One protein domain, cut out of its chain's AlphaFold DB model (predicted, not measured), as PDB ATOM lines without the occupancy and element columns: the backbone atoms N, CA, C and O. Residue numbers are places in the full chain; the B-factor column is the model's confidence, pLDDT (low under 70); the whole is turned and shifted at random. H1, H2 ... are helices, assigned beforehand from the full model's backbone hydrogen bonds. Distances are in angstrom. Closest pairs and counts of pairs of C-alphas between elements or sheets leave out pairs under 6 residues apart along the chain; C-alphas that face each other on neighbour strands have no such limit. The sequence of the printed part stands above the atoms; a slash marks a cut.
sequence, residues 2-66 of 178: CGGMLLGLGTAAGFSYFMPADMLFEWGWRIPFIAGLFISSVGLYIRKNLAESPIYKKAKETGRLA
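Overview. This is residues 2 to 66 of the 178 residues of the protein "MFS domain-containing protein" of Rickettsia asiatica (UniProt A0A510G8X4). An open hook of helices: H1 leads to a turn made by short H2, and long H3 folds back from it as the longer arm, with small H4 at that arm's far end. The printed part has 65 residues with four named helices, H1, H2, H3 and H4 in chain order, and no named strand; the class is all helix. It is extended, with a radius of gyration of the C-alphas of 20.0 A, and spans 61 by 21 by 21 A.

Arrangement. H1, residues 2 to 18, only just touches H2, residues 21 to 28, with 3 pairs of C-alphas within 8 A and with its residues 15 to 16 alone; the closest C-alphas, of Phe 15 and Leu 24, are 7.4 A apart. Their steep tilt is 63 degrees, opposite ways. H3, residues 30 to 48, and H2 meet only through their link; H3 and H1 are near each other, with 5 pairs of C-alphas within 10 A. H4, residues 54 to 61, is apart from H1, H2 and H3. In these four helices every O i to N i+4 pair is within hydrogen-bond range.

Along the chain. H1 begins at C-alpha 2 (526.966, 601.880, 491.665) and is 24.0 A long; H2 is 9.0 A, H3 27.2 A and H4 10.5 A, ending at C-alpha 61 (549.772, 630.132, 480.322).

Size, cuts and confidence. The farthest C-alphas, of Pro 20 and Thr 62, are 60.9 A apart. The printed part has no cut, its three links are tight, and no printed residue is under 70 in pLDDT.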
ATOM      1  N   CYS A   2     527.895 603.003 491.440       85.62
ATOM      2  CA  CYS A   2     526.966 601.880 491.665       85.62
ATOM      3  C   CYS A   2     527.405 600.563 491.002       85.62
ATOM      4  O   CYS A   2     527.366 599.524 491.642       85.62
ATOM      5  N   GLY A   3     527.913 600.605 489.762       84.56
ATOM      6  CA  GLY A   3     528.434 599.405 489.092       84.56
ATOM      7  C   GLY A   3     529.646 598.780 489.775       84.56
ATOM      8  O   GLY A   3     529.703 597.568 489.915       84.56
ATOM      9  N   GLY A   4     530.570 599.596 490.289       85.25
ATOM     10  CA  GLY A   4     531.696 599.091 491.078       85.25
ATOM     11  C   GLY A   4     531.243 598.457 492.394       85.25
ATOM     12  O   GLY A   4     531.758 597.415 492.777       85.25
ATOM     13  N   MET A   5     530.236 599.041 493.054       87.81
ATOM     14  CA  MET A   5     529.657 598.477 494.278       87.81
ATOM     15  C   MET A   5     528.894 597.176 494.028       87.81
ATOM     16  O   MET A   5     529.019 596.254 494.825       87.81
ATOM     17  N   LEU A   6     528.157 597.067 492.918       88.62
ATOM     18  CA  LEU A   6     527.502 595.818 492.515       88.62
ATOM     19  C   LEU A   6     528.514 594.718 492.212       88.62
ATOM     20  O   LEU A   6     528.328 593.593 492.661       88.62
ATOM     21  N   LEU A   7     529.600 595.045 491.505       88.06
ATOM     22  CA  LEU A   7     530.697 594.103 491.288       88.06
ATOM     23  C   LEU A   7     531.313 593.671 492.623       88.06
ATOM     24  O   LEU A   7     531.492 592.479 492.839       88.06
ATOM     25  N   GLY A   8     531.553 594.610 493.542       86.50
ATOM     26  CA  GLY A   8     532.038 594.312 494.890       86.50
ATOM     27  C   GLY A   8     531.109 593.371 495.666       86.50
ATOM     28  O   GLY A   8     531.551 592.330 496.149       86.50
ATOM     29  N   LEU A   9     529.811 593.683 495.726       85.25
ATOM     30  CA  LEU A   9     528.806 592.820 496.358       85.25
ATOM     31  C   LEU A   9     528.737 591.440 495.700       85.25
ATOM     32  O   LEU A   9     528.685 590.438 496.407       85.25
ATOM     33  N   GLY A  10     528.785 591.377 494.368       85.56
ATOM     34  CA  GLY A  10     528.804 590.125 493.617       85.56
ATOM     35  C   GLY A  10     530.043 589.285 493.921       85.56
ATOM     36  O   GLY A  10     529.923 588.084 494.151       85.56
ATOM     37  N   THR A  11     531.225 589.904 494.005       85.62
ATOM     38  CA  THR A  11     532.455 589.199 494.397       85.62
ATOM     39  C   THR A  11     532.392 588.688 495.834       85.62
ATOM     40  O   THR A  11     532.773 587.549 496.081       85.62
ATOM     41  N   ALA A  12     531.850 589.478 496.768       83.75
ATOM     42  CA  ALA A  12     531.680 589.062 498.158       83.75
ATOM     43  C   ALA A  12     530.688 587.896 498.281       83.75
ATOM     44  O   ALA A  12     530.986 586.907 498.943       83.75
ATOM     45  N   ALA A  13     529.544 587.972 497.593       82.94
ATOM     46  CA  ALA A  13     528.570 586.884 497.541       82.94
ATOM     47  C   ALA A  13     529.165 585.616 496.908       82.94
ATOM     48  O   ALA A  13     528.945 584.518 497.414       82.94
ATOM     49  N   GLY A  14     529.963 585.770 495.846       84.69
ATOM     50  CA  GLY A  14     530.702 584.674 495.226       84.69
ATOM     51  C   GLY A  14     531.677 584.013 496.199       84.69
ATOM     52  O   GLY A  14     531.650 582.796 496.348       84.69
ATOM     53  N   PHE A  15     532.496 584.782 496.918       85.62
ATOM     54  CA  PHE A  15     533.410 584.201 497.906       85.62
ATOM     55  C   PHE A  15     532.676 583.502 499.045       85.62
ATOM     56  O   PHE A  15     533.062 582.393 499.394       85.62
ATOM     57  N   SER A  16     531.592 584.084 499.562       81.50
ATOM     58  CA  SER A  16     530.764 583.438 500.588       81.50
ATOM     59  C   SER A  16     530.103 582.142 500.106       81.50
ATOM     60  O   SER A  16     529.742 581.306 500.928       81.50
ATOM     61  N   TYR A  17     529.918 581.973 498.794       83.25
ATOM     62  CA  TYR A  17     529.384 580.745 498.205       83.25
ATOM     63  C   TYR A  17     530.471 579.688 497.959       83.25
ATOM     64  O   TYR A  17     530.244 578.505 498.197       83.25
ATOM     65  N   PHE A  18     531.650 580.101 497.483       84.38
ATOM     66  CA  PHE A  18     532.730 579.189 497.086       84.38
ATOM     67  C   PHE A  18     533.734 578.861 498.200       84.38
ATOM     68  O   PHE A  18     534.484 577.897 498.053       84.38
ATOM     69  N   MET A  19     533.794 579.641 499.286       83.06
ATOM     70  CA  MET A  19     534.766 579.454 500.370       83.06
ATOM     71  C   MET A  19     534.084 579.319 501.737       83.06
ATOM     72  O   MET A  19     533.164 580.081 502.040       83.06
ATOM     73  N   PRO A  20     534.577 578.419 502.610       84.50
ATOM     74  CA  PRO A  20     534.242 578.440 504.029       84.50
ATOM     75  C   PRO A  20     534.647 579.775 504.668       84.50
ATOM     76  O   PRO A  20     535.661 580.369 504.288       84.50
ATOM     77  N   ALA A  21     533.887 580.221 505.671       80.31
ATOM     78  CA  ALA A  21     534.124 581.498 506.347       80.31
ATOM     79  C   ALA A  21     535.562 581.621 506.885       80.31
ATOM     80  O   ALA A  21     536.200 582.652 506.695       80.31
ATOM     81  N   ASP A  22     536.106 580.553 507.467       84.81
ATOM     82  CA  ASP A  22     537.448 580.550 508.061       84.81
ATOM     83  C   ASP A  22     538.535 580.849 507.017       84.81
ATOM     84  O   ASP A  22     539.399 581.702 507.217       84.81
ATOM     85  N   MET A  23     538.421 580.245 505.831       84.50
ATOM     86  CA  MET A  23     539.348 580.468 504.719       84.50
ATOM     87  C   MET A  23     539.263 581.903 504.177       84.50
ATOM     88  O   MET A  23     540.277 582.484 503.769       84.50
ATOM     89  N   LEU A  24     538.065 582.499 504.189       83.56
ATOM     90  CA  LEU A  24     537.861 583.894 503.802       83.56
ATOM     91  C   LEU A  24     538.649 584.841 504.725       83.56
ATOM     92  O   LEU A  24     539.339 585.742 504.234       83.56
ATOM     93  N   PHE A  25     538.571 584.618 506.041       82.94
ATOM     94  CA  PHE A  25     539.243 585.444 507.048       82.94
ATOM     95  C   PHE A  25     540.754 585.191 507.123       82.94
ATOM     96  O   PHE A  25     541.516 586.139 507.316       82.94
ATOM     97  N   GLU A  26     541.218 583.961 506.903       88.94
ATOM     98  CA  GLU A  26     542.651 583.647 506.904       88.94
ATOM     99  C   GLU A  26     543.378 584.179 505.659       88.94
ATOM    100  O   GLU A  26     544.484 584.737 505.751       88.94
ATOM    101  N   TRP A  27     542.778 584.015 504.472       87.62
ATOM    102  CA  TRP A  27     543.457 584.344 503.216       87.62
ATOM    103  C   TRP A  27     542.589 584.938 502.109       87.62
ATOM    104  O   TRP A  27     543.094 585.791 501.371       87.62
ATOM    105  N   GLY A  28     541.310 584.570 502.012       84.69
ATOM    106  CA  GLY A  28     540.424 585.024 500.931       84.69
ATOM    107  C   GLY A  28     540.312 586.549 500.814       84.69
ATOM    108  O   GLY A  28     540.230 587.079 499.705       84.69
ATOM    109  N   TRP A  29     540.429 587.278 501.928       86.81
ATOM    110  CA  TRP A  29     540.434 588.744 501.949       86.81
ATOM    111  C   TRP A  29     541.537 589.387 501.095       86.81
ATOM    112  O   TRP A  29     541.380 590.539 500.702       86.81
ATOM    113  N   ARG A  30     542.632 588.684 500.766       92.00
ATOM    114  CA  ARG A  30     543.735 589.223 499.940       92.00
ATOM    115  C   ARG A  30     543.360 589.365 498.461       92.00
ATOM    116  O   ARG A  30     543.854 590.269 497.789       92.00
ATOM    117  N   ILE A  31     542.466 588.513 497.957       89.62
ATOM    118  CA  ILE A  31     542.024 588.502 496.554       89.62
ATOM    119  C   ILE A  31     541.457 589.863 496.101       89.62
ATOM    120  O   ILE A  31     541.931 590.382 495.085       89.62
ATOM    121  N   PRO A  32     540.504 590.501 496.817       87.19
ATOM    122  CA  PRO A  32     539.969 591.797 496.404       87.19
ATOM    123  C   PRO A  32     541.025 592.912 496.437       87.19
ATOM    124  O   PRO A  32     540.951 593.825 495.617       87.19
ATOM    125  N   PHE A  33     542.044 592.829 497.302       89.81
ATOM    126  CA  PHE A  33     543.154 593.794 497.301       89.81
ATOM    127  C   PHE A  33     544.047 593.650 496.067       89.81
ATOM    128  O   PHE A  33     544.401 594.657 495.455       89.81
ATOM    129  N   ILE A  34     544.372 592.419 495.663       93.06
ATOM    130  CA  ILE A  34     545.162 592.163 494.448       93.06
ATOM    131  C   ILE A  34     544.382 592.605 493.201       93.06
ATOM    132  O   ILE A  34     544.930 593.292 492.338       93.06
ATOM    133  N   ALA A  35     543.087 592.286 493.128       89.88
ATOM    134  CA  ALA A  35     542.222 592.767 492.051       89.88
ATOM    135  C   ALA A  35     542.152 594.306 492.028       89.88
ATOM    136  O   ALA A  35     542.278 594.926 490.968       89.88
ATOM    137  N   GLY A  36     542.024 594.932 493.201       90.25
ATOM    138  CA  GLY A  36     542.053 596.384 493.361       90.25
ATOM    139  C   GLY A  36     543.366 597.014 492.889       90.25
ATOM    140  O   GLY A  36     543.329 598.055 492.234       90.25
ATOM    141  N   LEU A  37     544.511 596.372 493.148       93.81
ATOM    142  CA  LEU A  37     545.819 596.817 492.660       93.81
ATOM    143  C   LEU A  37     545.845 596.863 491.127       93.81
ATOM    144  O   LEU A  37     546.203 597.891 490.558       93.81
ATOM    145  N   PHE A  38     545.395 595.794 490.467       93.88
ATOM    146  CA  PHE A  38     545.346 595.731 489.005       93.88
ATOM    147  C   PHE A  38     544.423 596.809 488.414       93.88
ATOM    148  O   PHE A  38     544.825 597.558 487.521       93.88
ATOM    149  N   ILE A  39     543.212 596.954 488.964       91.12
ATOM    150  CA  ILE A  39     542.252 597.986 488.542       91.12
ATOM    151  C   ILE A  39     542.837 599.393 488.750       91.12
ATOM    152  O   ILE A  39     542.696 600.259 487.884       91.12
ATOM    153  N   SER A  40     543.528 599.625 489.870       92.38
ATOM    154  CA  SER A  40     544.185 600.899 490.174       92.38
ATOM    155  C   SER A  40     545.305 601.218 489.181       92.38
ATOM    156  O   SER A  40     545.361 602.335 488.663       92.38
ATOM    157  N   SER A  41     546.150 600.241 488.834       94.25
ATOM    158  CA  SER A  41     547.199 600.403 487.820       94.25
ATOM    159  C   SER A  41     546.628 600.785 486.453       94.25
ATOM    160  O   SER A  41     547.135 601.711 485.814       94.25
ATOM    161  N   VAL A  42     545.534 600.145 486.029       93.75
ATOM    162  CA  VAL A  42     544.817 600.523 484.799       93.75
ATOM    163  C   VAL A  42     544.255 601.945 484.912       93.75
ATOM    164  O   VAL A  42     544.413 602.750 483.992       93.75
ATOM    165  N   GLY A  43     543.663 602.301 486.053       91.88
ATOM    166  CA  GLY A  43     543.165 603.655 486.314       91.88
ATOM    167  C   GLY A  43     544.259 604.727 486.246       91.88
ATOM    168  O   GLY A  43     544.037 605.801 485.681       91.88
ATOM    169  N   LEU A  44     545.457 604.434 486.761       93.81
ATOM    170  CA  LEU A  44     546.631 605.306 486.658       93.81
ATOM    171  C   LEU A  44     547.102 605.457 485.209       93.81
ATOM    172  O   LEU A  44     547.392 606.574 484.778       93.81
ATOM    173  N   TYR A  45     547.131 604.362 484.449       94.31
ATOM    174  CA  TYR A  45     547.474 604.398 483.030       94.31
ATOM    175  C   TYR A  45     546.502 605.280 482.233       94.31
ATOM    176  O   TYR A  45     546.940 606.155 481.485       94.31
ATOM    177  N   ILE A  46     545.191 605.124 482.441       92.75
ATOM    178  CA  ILE A  46     544.172 605.963 481.787       92.75
ATOM    179  C   ILE A  46     544.367 607.435 482.166       92.75
ATOM    180  O   ILE A  46     544.381 608.304 481.295       92.75
ATOM    181  N   ARG A  47     544.573 607.726 483.457       91.44
ATOM    182  CA  ARG A  47     544.774 609.099 483.944       91.44
ATOM    183  C   ARG A  47     545.994 609.781 483.337       91.44
ATOM    184  O   ARG A  47     545.919 610.969 483.047       91.44
ATOM    185  N   LYS A  48     547.088 609.048 483.125       89.19
ATOM    186  CA  LYS A  48     548.320 609.599 482.540       89.19
ATOM    187  C   LYS A  48     548.127 610.081 481.095       89.19
ATOM    188  O   LYS A  48     548.839 610.980 480.663       89.19
ATOM    189  N   ASN A  49     547.170 609.506 480.368       87.38
ATOM    190  CA  ASN A  49     546.901 609.827 478.964       87.38
ATOM    191  C   ASN A  49     545.769 610.854 478.774       87.38
ATOM    192  O   ASN A  49     545.442 611.209 477.643       87.38
ATOM    193  N   LEU A  50     545.157 611.337 479.859       87.25
ATOM    194  CA  LEU A  50     544.072 612.308 479.782       87.25
ATOM    195  C   LEU A  50     544.648 613.717 479.596       87.25
ATOM    196  O   LEU A  50     545.388 614.214 480.444       87.25
ATOM    197  N   ALA A  51     544.309 614.372 478.485       84.19
ATOM    198  CA  ALA A  51     544.759 615.735 478.229       84.19
ATOM    199  C   ALA A  51     544.216 616.706 479.293       84.19
ATOM    200  O   ALA A  51     543.039 616.658 479.658       84.19
ATOM    201  N   GLU A  52     545.068 617.621 479.765       83.50
ATOM    202  CA  GLU A  52     544.635 618.701 480.654       83.50
ATOM    203  C   GLU A  52     543.532 619.547 479.995       83.50
ATOM    204  O   GLU A  52     543.578 619.828 478.793       83.50
ATOM    205  N   SER A  53     542.562 619.993 480.803       88.62
ATOM    206  CA  SER A  53     541.456 620.835 480.339       88.62
ATOM    207  C   SER A  53     541.973 622.127 479.680       88.62
ATOM    208  O   SER A  53     542.883 622.760 480.226       88.62
ATOM    209  N   PRO A  54     541.359 622.596 478.573       83.00
ATOM    210  CA  PRO A  54     541.712 623.867 477.933       83.00
ATOM    211  C   PRO A  54     541.697 625.059 478.899       83.00
ATOM    212  O   PRO A  54     542.515 625.968 478.788       83.00
ATOM    213  N   ILE A  55     540.793 625.036 479.887       85.44
ATOM    214  CA  ILE A  55     540.672 626.081 480.912       85.44
ATOM    215  C   ILE A  55     541.902 626.085 481.825       85.44
ATOM    216  O   ILE A  55     542.422 627.149 482.157       85.44
ATOM    217  N   TYR A  56     542.392 624.901 482.196       84.62
ATOM    218  CA  TYR A  56     543.583 624.759 483.027       84.62
ATOM    219  C   TYR A  56     544.842 625.197 482.272       84.62
ATOM    220  O   TYR A  56     545.618 625.991 482.802       84.62
ATOM    221  N   LYS A  57     545.001 624.768 481.012       85.75
ATOM    222  CA  LYS A  57     546.120 625.198 480.157       85.75
ATOM    223  C   LYS A  57     546.164 626.718 480.010       85.75
ATOM    224  O   LYS A  57     547.194 627.327 480.276       85.75
ATOM    225  N   LYS A  58     545.021 627.345 479.723       85.75
ATOM    226  CA  LYS A  58     544.915 628.807 479.616       85.75
ATOM    227  C   LYS A  58     545.221 629.515 480.940       85.75
ATOM    228  O   LYS A  58     545.889 630.546 480.941       85.75
ATOM    229  N   ALA A  59     544.760 628.988 482.076       85.31
ATOM    230  CA  ALA A  59     545.084 629.547 483.393       85.31
ATOM    231  C   ALA A  59     546.586 629.445 483.712       85.31
ATOM    232  O   ALA A  59     547.154 630.374 484.284       85.31
ATOM    233  N   LYS A  60     547.230 628.349 483.294       85.44
ATOM    234  CA  LYS A  60     548.673 628.124 483.423       85.44
ATOM    235  C   LYS A  60     549.485 629.081 482.551       85.44
ATOM    236  O   LYS A  60     550.382 629.739 483.063       85.44
ATOM    237  N   GLU A  61     549.128 629.213 481.275       87.38
ATOM    238  CA  GLU A  61     549.772 630.132 480.322       87.38
ATOM    239  C   GLU A  61     549.624 631.602 480.736       87.38
ATOM    240  O   GLU A  61     550.553 632.388 480.593       87.38
ATOM    241  N   THR A  62     548.468 631.977 481.293       87.81
ATOM    242  CA  THR A  62     548.197 633.358 481.734       87.81
ATOM    243  C   THR A  62     548.698 633.673 483.147       87.81
ATOM    244  O   THR A  62     548.426 634.762 483.649       87.81
ATOM    245  N   GLY A  63     549.390 632.741 483.816       81.62
ATOM    246  CA  GLY A  63     549.885 632.927 485.186       81.62
ATOM    247  C   GLY A  63     548.779 633.108 486.235       81.62
ATOM    248  O   GLY A  63     549.041 633.579 487.337       81.62
ATOM    249  N   ARG A  64     547.533 632.740 485.912       79.19
ATOM    250  CA  ARG A  64     546.352 632.878 486.785       79.19
ATOM    251  C   ARG A  64     546.134 631.670 487.697       79.19
ATOM    252  O   ARG A  64     545.064 631.526 488.283       79.19
ATOM    253  N   LEU A  65     547.117 630.780 487.797       79.62
ATOM    254  CA  LEU A  65     547.065 629.681 488.752       79.62
ATOM    255  C   LEU A  65     547.202 630.240 490.168       79.62
ATOM    256  O   LEU A  65     548.180 630.906 490.500       79.62
ATOM    257  N   ALA A  66     546.214 629.935 491.006       77.12
ATOM    258  CA  ALA A  66     546.262 630.233 492.425       77.12
ATOM    259  C   ALA A  66     547.514 629.603 493.045       77.12
ATOM    260  O   ALA A  66     547.703 628.389 492.965       77.12
TER     261      ALA A  66